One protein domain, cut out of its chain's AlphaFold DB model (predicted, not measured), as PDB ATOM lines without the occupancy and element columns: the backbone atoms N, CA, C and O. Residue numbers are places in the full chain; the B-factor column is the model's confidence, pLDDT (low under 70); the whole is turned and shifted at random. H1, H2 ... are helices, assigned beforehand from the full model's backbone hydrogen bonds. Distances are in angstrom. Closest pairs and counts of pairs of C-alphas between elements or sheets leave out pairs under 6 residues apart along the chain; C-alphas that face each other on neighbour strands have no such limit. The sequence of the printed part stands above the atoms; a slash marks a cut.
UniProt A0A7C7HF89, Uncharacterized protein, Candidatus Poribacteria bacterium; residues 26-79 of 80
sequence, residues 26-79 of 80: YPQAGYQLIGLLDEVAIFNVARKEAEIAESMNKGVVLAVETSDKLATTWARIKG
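This is residues 26 to 79 of the 80 residues of an uncharacterized protein of Candidatus Poribacteria bacterium (UniProt A0A7C7HF89). A strung-out chain with little regular structure: residues 26 to 37 stick out at one end, a sideways loop with the short helix H1 makes the middle, and residues 63 to 79, with H2, stick out at the other end. The printed part has 54 residues, with two named helices, H1 then H2, and no named strand; it is all helix by class, though these hold only 19 residues. It is extended, with a radius of gyration of the C-alphas of 18.5 A and spans of 60 by 25 by 20 A.

Residues 26 to 48 hold no named element. H1, residues 49 to 58, and H2, residues 70 to 78, are apart. In both, every O i to N i+4 pair is within hydrogen-bond range.

H1 runs 14.2 A from C-alpha 49 at (134.410, 179.794, 143.766). H2 runs 12.5 A to C-alpha 78 at (152.520, 141.869, 135.728).

The C-alphas farthest apart, of Ala 29 and Gly 79, are separated by 60.7 A. The printed part has no cut. The link from H1 to H2, 11 residues, is long. Mean pLDDT of the printed part is 80.0; residues 61 to 76 and residue 79 are under 70.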
ATOM      1  N   TYR A  26     123.964 182.606 119.437       89.31
ATOM      2  CA  TYR A  26     122.562 182.630 119.833       89.31
ATOM      3  C   TYR A  26     121.698 182.962 118.601       89.31
ATOM      4  O   TYR A  26     121.535 184.142 118.263       89.31
ATOM      5  N   PRO A  27     121.168 181.939 117.897       83.25
ATOM      6  CA  PRO A  27     120.540 182.109 116.585       83.25
ATOM      7  C   PRO A  27     119.348 183.065 116.591       83.25
ATOM      8  O   PRO A  27     119.198 183.871 115.676       83.25
ATOM      9  N   GLN A  28     118.513 183.008 117.633       86.19
ATOM     10  CA  GLN A  28     117.259 183.764 117.702       86.19
ATOM     11  C   GLN A  28     117.480 185.279 117.811       86.19
ATOM     12  O   GLN A  28     116.594 186.043 117.437       86.19
ATOM     13  N   ALA A  29     118.646 185.717 118.292       88.44
ATOM     14  CA  ALA A  29     119.006 187.135 118.370       88.44
ATOM     15  C   ALA A  29     120.136 187.531 117.406       88.44
ATOM     16  O   ALA A  29     120.614 188.661 117.463       88.44
ATOM     17  N   GLY A  30     120.579 186.619 116.533       89.38
ATOM     18  CA  GLY A  30     121.629 186.893 115.548       89.38
ATOM     19  C   GLY A  30     123.021 187.131 116.139       89.38
ATOM     20  O   GLY A  30     123.888 187.655 115.445       89.38
ATOM     21  N   TYR A  31     123.264 186.760 117.401       91.69
ATOM     22  CA  TYR A  31     124.588 186.905 118.000       91.69
ATOM     23  C   TYR A  31     125.478 185.730 117.620       91.69
ATOM     24  O   TYR A  31     125.121 184.568 117.817       91.69
ATOM     25  N   GLN A  32     126.660 186.044 117.108       91.88
ATOM     26  CA  GLN A  32     127.682 185.074 116.746       91.88
ATOM     27  C   GLN A  32     128.991 185.500 117.392       91.88
ATOM     28  O   GLN A  32     129.337 186.684 117.402       91.88
ATOM     29  N   LEU A  33     129.719 184.537 117.943       93.12
ATOM     30  CA  LEU A  33     131.078 184.780 118.377       93.12
ATOM     31  C   LEU A  33     131.944 185.058 117.145       93.12
ATOM     32  O   LEU A  33     132.025 184.238 116.235       93.12
ATOM     33  N   ILE A  34     132.634 186.195 117.155       92.38
ATOM     34  CA  ILE A  34     133.693 186.505 116.196       92.38
ATOM     35  C   ILE A  34     135.017 186.346 116.945       92.38
ATOM     36  O   ILE A  34     135.452 187.252 117.653       92.38
ATOM     37  N   GLY A  35     135.612 185.157 116.855       92.19
ATOM     38  CA  GLY A  35     136.809 184.783 117.608       92.19
ATOM     39  C   GLY A  35     136.976 183.267 117.712       92.19
ATOM     40  O   GLY A  35     136.283 182.514 117.030       92.19
ATOM     41  N   LEU A  36     137.896 182.829 118.573       91.81
ATOM     42  CA  LEU A  36     138.146 181.415 118.865       91.81
ATOM     43  C   LEU A  36     137.673 181.079 120.284       91.81
ATOM     44  O   LEU A  36     137.818 181.891 121.197       91.81
ATOM     45  N   LEU A  37     137.120 179.877 120.450       90.25
ATOM     46  CA  LEU A  37     136.891 179.258 121.754       90.25
ATOM     47  C   LEU A  37     137.928 178.165 121.944       90.25
ATOM     48  O   LEU A  37     138.133 177.359 121.037       90.25
ATOM     49  N   ASP A  38     138.515 178.122 123.128       88.62
ATOM     50  CA  ASP A  38     139.379 177.035 123.562       88.62
ATOM     51  C   ASP A  38     138.981 176.607 124.981       88.62
ATOM     52  O   ASP A  38     138.372 177.389 125.718       88.62
ATOM     53  N   GLU A  39     139.273 175.353 125.324       88.25
ATOM     54  CA  GLU A  39     139.102 174.770 126.666       88.25
ATOM     55  C   GLU A  39     137.690 174.915 127.288       88.25
ATOM     56  O   GLU A  39     137.527 175.161 128.485       88.25
ATOM     57  N   VAL A  40     136.629 174.732 126.491       88.62
ATOM     58  CA  VAL A  40     135.237 174.807 126.978       88.62
ATOM     59  C   VAL A  40     134.902 173.622 127.891       88.62
ATOM     60  O   VAL A  40     134.993 172.467 127.478       88.62
ATOM     61  N   ALA A  41     134.409 173.908 129.100       88.69
ATOM     62  CA  ALA A  41     133.887 172.905 130.029       88.69
ATOM     63  C   ALA A  41     132.470 173.231 130.513       88.69
ATOM     64  O   ALA A  41     132.124 174.383 130.768       88.69
ATOM     65  N   ILE A  42     131.659 172.181 130.669       89.31
ATOM     66  CA  ILE A  42     130.277 172.242 131.152       89.31
ATOM     67  C   ILE A  42     130.154 171.272 132.327       89.31
ATOM     68  O   ILE A  42     130.543 170.111 132.219       89.31
ATOM     69  N   PHE A  43     129.602 171.746 133.444       88.50
ATOM     70  CA  PHE A  43     129.412 170.950 134.655       88.50
ATOM     71  C   PHE A  43     127.921 170.768 134.933       88.50
ATOM     72  O   PHE A  43     127.139 171.708 134.823       88.50
ATOM     73  N   ASN A  44     127.533 169.562 135.336       90.19
ATOM     74  CA  ASN A  44     126.172 169.232 135.770       90.19
ATOM     75  C   ASN A  44     125.935 169.508 137.267       90.19
ATOM     76  O   ASN A  44     124.870 169.193 137.793       90.19
ATOM     77  N   VAL A  45     126.934 170.060 137.959       88.62
ATOM     78  CA  VAL A  45     126.908 170.372 139.389       88.62
ATOM     79  C   VAL A  45     127.415 171.788 139.628       88.62
ATOM     80  O   VAL A  45     128.265 172.290 138.889       88.62
ATOM     81  N   ALA A  46     126.912 172.424 140.687       90.19
ATOM     82  CA  ALA A  46     127.417 173.716 141.131       90.19
ATOM     83  C   ALA A  46     128.858 173.570 141.653       90.19
ATOM     84  O   ALA A  46     129.141 172.704 142.482       90.19
ATOM     85  N   ARG A  47     129.764 174.419 141.160       90.19
ATOM     86  CA  ARG A  47     131.178 174.458 141.560       90.19
ATOM     87  C   ARG A  47     131.409 175.544 142.603       90.19
ATOM     88  O   ARG A  47     130.708 176.555 142.613       90.19
ATOM     89  N   LYS A  48     132.405 175.346 143.464       91.19
ATOM     90  CA  LYS A  48     132.818 176.364 144.442       91.19
ATOM     91  C   LYS A  48     133.644 177.451 143.757       91.19
ATOM     92  O   LYS A  48     134.349 177.168 142.791       91.19
ATOM     93  N   GLU A  49     133.643 178.663 144.309       89.19
ATOM     94  CA  GLU A  49     134.410 179.794 143.766       89.19
ATOM     95  C   GLU A  49     135.896 179.451 143.563       89.19
ATOM     96  O   GLU A  49     136.441 179.672 142.485       89.19
ATOM     97  N   ALA A  50     136.529 178.813 144.553       89.31
ATOM     98  CA  ALA A  50     137.933 178.408 144.465       89.31
ATOM     99  C   ALA A  50     138.211 177.438 143.300       89.31
ATOM    100  O   ALA A  50     139.240 177.541 142.639       89.31
ATOM    101  N   GLU A  51     137.284 176.522 143.015       88.94
ATOM    102  CA  GLU A  51     137.420 175.553 141.921       88.94
ATOM    103  C   GLU A  51     137.249 176.216 140.549       88.94
ATOM    104  O   GLU A  51     137.922 175.848 139.581       88.94
ATOM    105  N   ILE A  52     136.353 177.206 140.466       89.62
ATOM    106  CA  ILE A  52     136.172 178.036 139.273       89.62
ATOM    107  C   ILE A  52     137.443 178.851 139.030       89.62
ATOM    108  O   ILE A  52     137.964 178.847 137.917       89.62
ATOM    109  N   ALA A  53     137.973 179.509 140.062       89.25
ATOM    110  CA  ALA A  53     139.197 180.296 139.962       89.25
ATOM    111  C   ALA A  53     140.397 179.434 139.550       89.25
ATOM    112  O   ALA A  53     141.199 179.854 138.717       89.25
ATOM    113  N   GLU A  54     140.515 178.218 140.081       89.00
ATOM    114  CA  GLU A  54     141.555 177.282 139.661       89.00
ATOM    115  C   GLU A  54     141.416 176.900 138.183       89.00
ATOM    116  O   GLU A  54     142.374 177.061 137.426       89.00
ATOM    117  N   SER A  55     140.222 176.475 137.763       88.81
ATOM    118  CA  SER A  55     139.965 176.051 136.380       88.81
ATOM    119  C   SER A  55     140.189 177.188 135.378       88.81
ATOM    120  O   SER A  55     140.741 176.972 134.307       88.81
ATOM    121  N   MET A  56     139.809 178.418 135.735       87.62
ATOM    122  CA  MET A  56     139.998 179.597 134.882       87.62
ATOM    123  C   MET A  56     141.467 180.000 134.716       87.62
ATOM    124  O   MET A  56     141.822 180.557 133.683       87.62
ATOM    125  N   ASN A  57     142.306 179.773 135.730       87.38
ATOM    126  CA  ASN A  57     143.704 180.217 135.716       87.38
ATOM    127  C   ASN A  57     144.681 179.132 135.251       87.38
ATOM    128  O   ASN A  57     145.776 179.458 134.795       87.38
ATOM    129  N   LYS A  58     144.324 177.855 135.413       86.19
ATOM    130  CA  LYS A  58     145.202 176.713 135.117       86.19
ATOM    131  C   LYS A  58     144.676 175.807 134.002       86.19
ATOM    132  O   LYS A  58     145.324 174.810 133.697       86.19
ATOM    133  N   GLY A  59     143.520 176.135 133.431       83.12
ATOM    134  CA  GLY A  59     142.793 175.255 132.528       83.12
ATOM    135  C   GLY A  59     141.993 174.191 133.283       83.12
ATOM    136  O   GLY A  59     142.165 173.950 134.485       83.12
ATOM    137  N   VAL A  60     141.076 173.544 132.568       82.00
ATOM    138  CA  VAL A  60     140.197 172.516 133.138       82.00
ATOM    139  C   VAL A  60     140.953 171.192 133.206       82.00
ATOM    140  O   VAL A  60     141.097 170.480 132.215       82.00
ATOM    141  N   VAL A  61     141.424 170.835 134.400       69.56
ATOM    142  CA  VAL A  61     142.052 169.531 134.633       69.56
ATOM    143  C   VAL A  61     140.959 168.491 134.855       69.56
ATOM    144  O   VAL A  61     140.274 168.489 135.879       69.56
ATOM    145  N   LEU A  62     140.798 167.580 133.898       66.75
ATOM    146  CA  LEU A  62     140.021 166.367 134.119       66.75
ATOM    147  C   LEU A  62     140.815 165.465 135.067       66.75
ATOM    148  O   LEU A  62     141.900 164.990 134.724       66.75
ATOM    149  N   ALA A  63     140.281 165.236 136.265       58.16
ATOM    150  CA  ALA A  63     140.785 164.193 137.142       58.16
ATOM    151  C   ALA A  63     140.494 162.844 136.473       58.16
ATOM    152  O   ALA A  63     139.395 162.310 136.580       58.16
ATOM    153  N   VAL A  64     141.461 162.313 135.721       56.62
ATOM    154  CA  VAL A  64     141.465 160.880 135.442       56.62
ATOM    155  C   VAL A  64     141.903 160.220 136.743       56.62
ATOM    156  O   VAL A  64     143.013 160.469 137.229       56.62
ATOM    157  N   GLU A  65     141.019 159.432 137.347       60.25
ATOM    158  CA  GLU A  65     141.394 158.630 138.503       60.25
ATOM    159  C   GLU A  65     142.570 157.741 138.095       60.25
ATOM    160  O   GLU A  65     142.606 157.158 137.008       60.25
ATOM    161  N   THR A  66     143.599 157.660 138.936       57.53
ATOM    162  CA  THR A  66     144.796 156.873 138.593       57.53
ATOM    163  C   THR A  66     144.482 155.379 138.458       57.53
ATOM    164  O   THR A  66     145.222 154.663 137.780       57.53
ATOM    165  N   SER A  67     143.355 154.919 139.017       60.91
ATOM    166  CA  SER A  67     142.778 153.593 138.768       60.91
ATOM    167  C   SER A  67     142.436 153.341 137.299       60.91
ATOM    168  O   SER A  67     142.505 152.196 136.858       60.91
ATOM    169  N   ASP A  68     142.126 154.396 136.544       57.12
ATOM    170  CA  ASP A  68     141.607 154.321 135.174       57.12
ATOM    171  C   ASP A  68     142.712 154.503 134.124       57.12
ATOM    172  O   ASP A  68     142.499 154.323 132.921       57.12
ATOM    173  N   LYS A  69     143.944 154.807 134.555       64.81
ATOM    174  CA  LYS A  69     145.108 154.746 133.669       64.81
ATOM    175  C   LYS A  69     145.442 153.279 133.420       64.81
ATOM    176  O   LYS A  69     145.899 152.585 134.320       64.81
ATOM    177  N   LEU A  70     145.315 152.838 132.165       62.59
ATOM    178  CA  LEU A  70     145.731 151.514 131.665       62.59
ATOM    179  C   LEU A  70     147.080 151.033 132.241       62.59
ATOM    180  O   LEU A  70     147.275 149.840 132.456       62.59
ATOM    181  N   ALA A  71     147.999 151.961 132.530       62.25
ATOM    182  CA  ALA A  71     149.286 151.702 133.172       62.25
ATOM    183  C   ALA A  71     149.181 150.973 134.531       62.25
ATOM    184  O   ALA A  71     149.982 150.076 134.796       62.25
ATOM    185  N   THR A  72     148.186 151.288 135.365       58.88
ATOM    186  CA  THR A  72     147.973 150.647 136.676       58.88
ATOM    187  C   THR A  72     147.434 149.224 136.511       58.88
ATOM    188  O   THR A  72     147.825 148.315 137.246       58.88
ATOM    189  N   THR A  73     146.612 148.985 135.484       61.62
ATOM    190  CA  THR A  73     146.106 147.650 135.127       61.62
ATOM    191  C   THR A  73     147.231 146.739 134.631       61.62
ATOM    192  O   THR A  73     147.328 145.595 135.072       61.62
ATOM    193  N   TRP A  74     148.137 147.242 133.782       64.88
ATOM    194  CA  TRP A  74     149.303 146.473 133.324       64.88
ATOM    195  C   TRP A  74     150.300 146.174 134.450       64.88
ATOM    196  O   TRP A  74     150.836 145.067 134.494       64.88
ATOM    197  N   ALA A  75     150.518 147.114 135.375       68.31
ATOM    198  CA  ALA A  75     151.348 146.883 136.559       68.31
ATOM    199  C   ALA A  75     150.746 145.799 137.473       68.31
ATOM    200  O   ALA A  75     151.463 144.919 137.942       68.31
ATOM    201  N   ARG A  76     149.417 145.801 137.649       67.12
ATOM    202  CA  ARG A  76     148.692 144.785 138.429       67.12
ATOM    203  C   ARG A  76     148.704 143.402 137.777       67.12
ATOM    204  O   ARG A  76     148.811 142.407 138.484       67.12
ATOM    205  N   ILE A  77     148.608 143.329 136.447       70.94
ATOM    206  CA  ILE A  77     148.672 142.063 135.693       70.94
ATOM    207  C   ILE A  77     150.088 141.475 135.719       70.94
ATOM    208  O   ILE A  77     150.241 140.256 135.722       70.94
ATOM    209  N   LYS A  78     151.124 142.323 135.743       74.50
ATOM    210  CA  LYS A  78     152.520 141.869 135.728       74.50
ATOM    211  C   LYS A  78     153.131 141.585 137.100       74.50
ATOM    212  O   LYS A  78     154.260 141.119 137.102       74.50
ATOM    213  N   GLY A  79     152.404 141.813 138.199       63.97
ATOM    214  CA  GLY A  79     152.751 141.349 139.547       63.97
ATOM    215  C   GLY A  79     154.235 141.477 139.905       63.97
ATOM    216  O   GLY A  79     154.965 140.490 139.832       63.97
TER     217      GLY A  79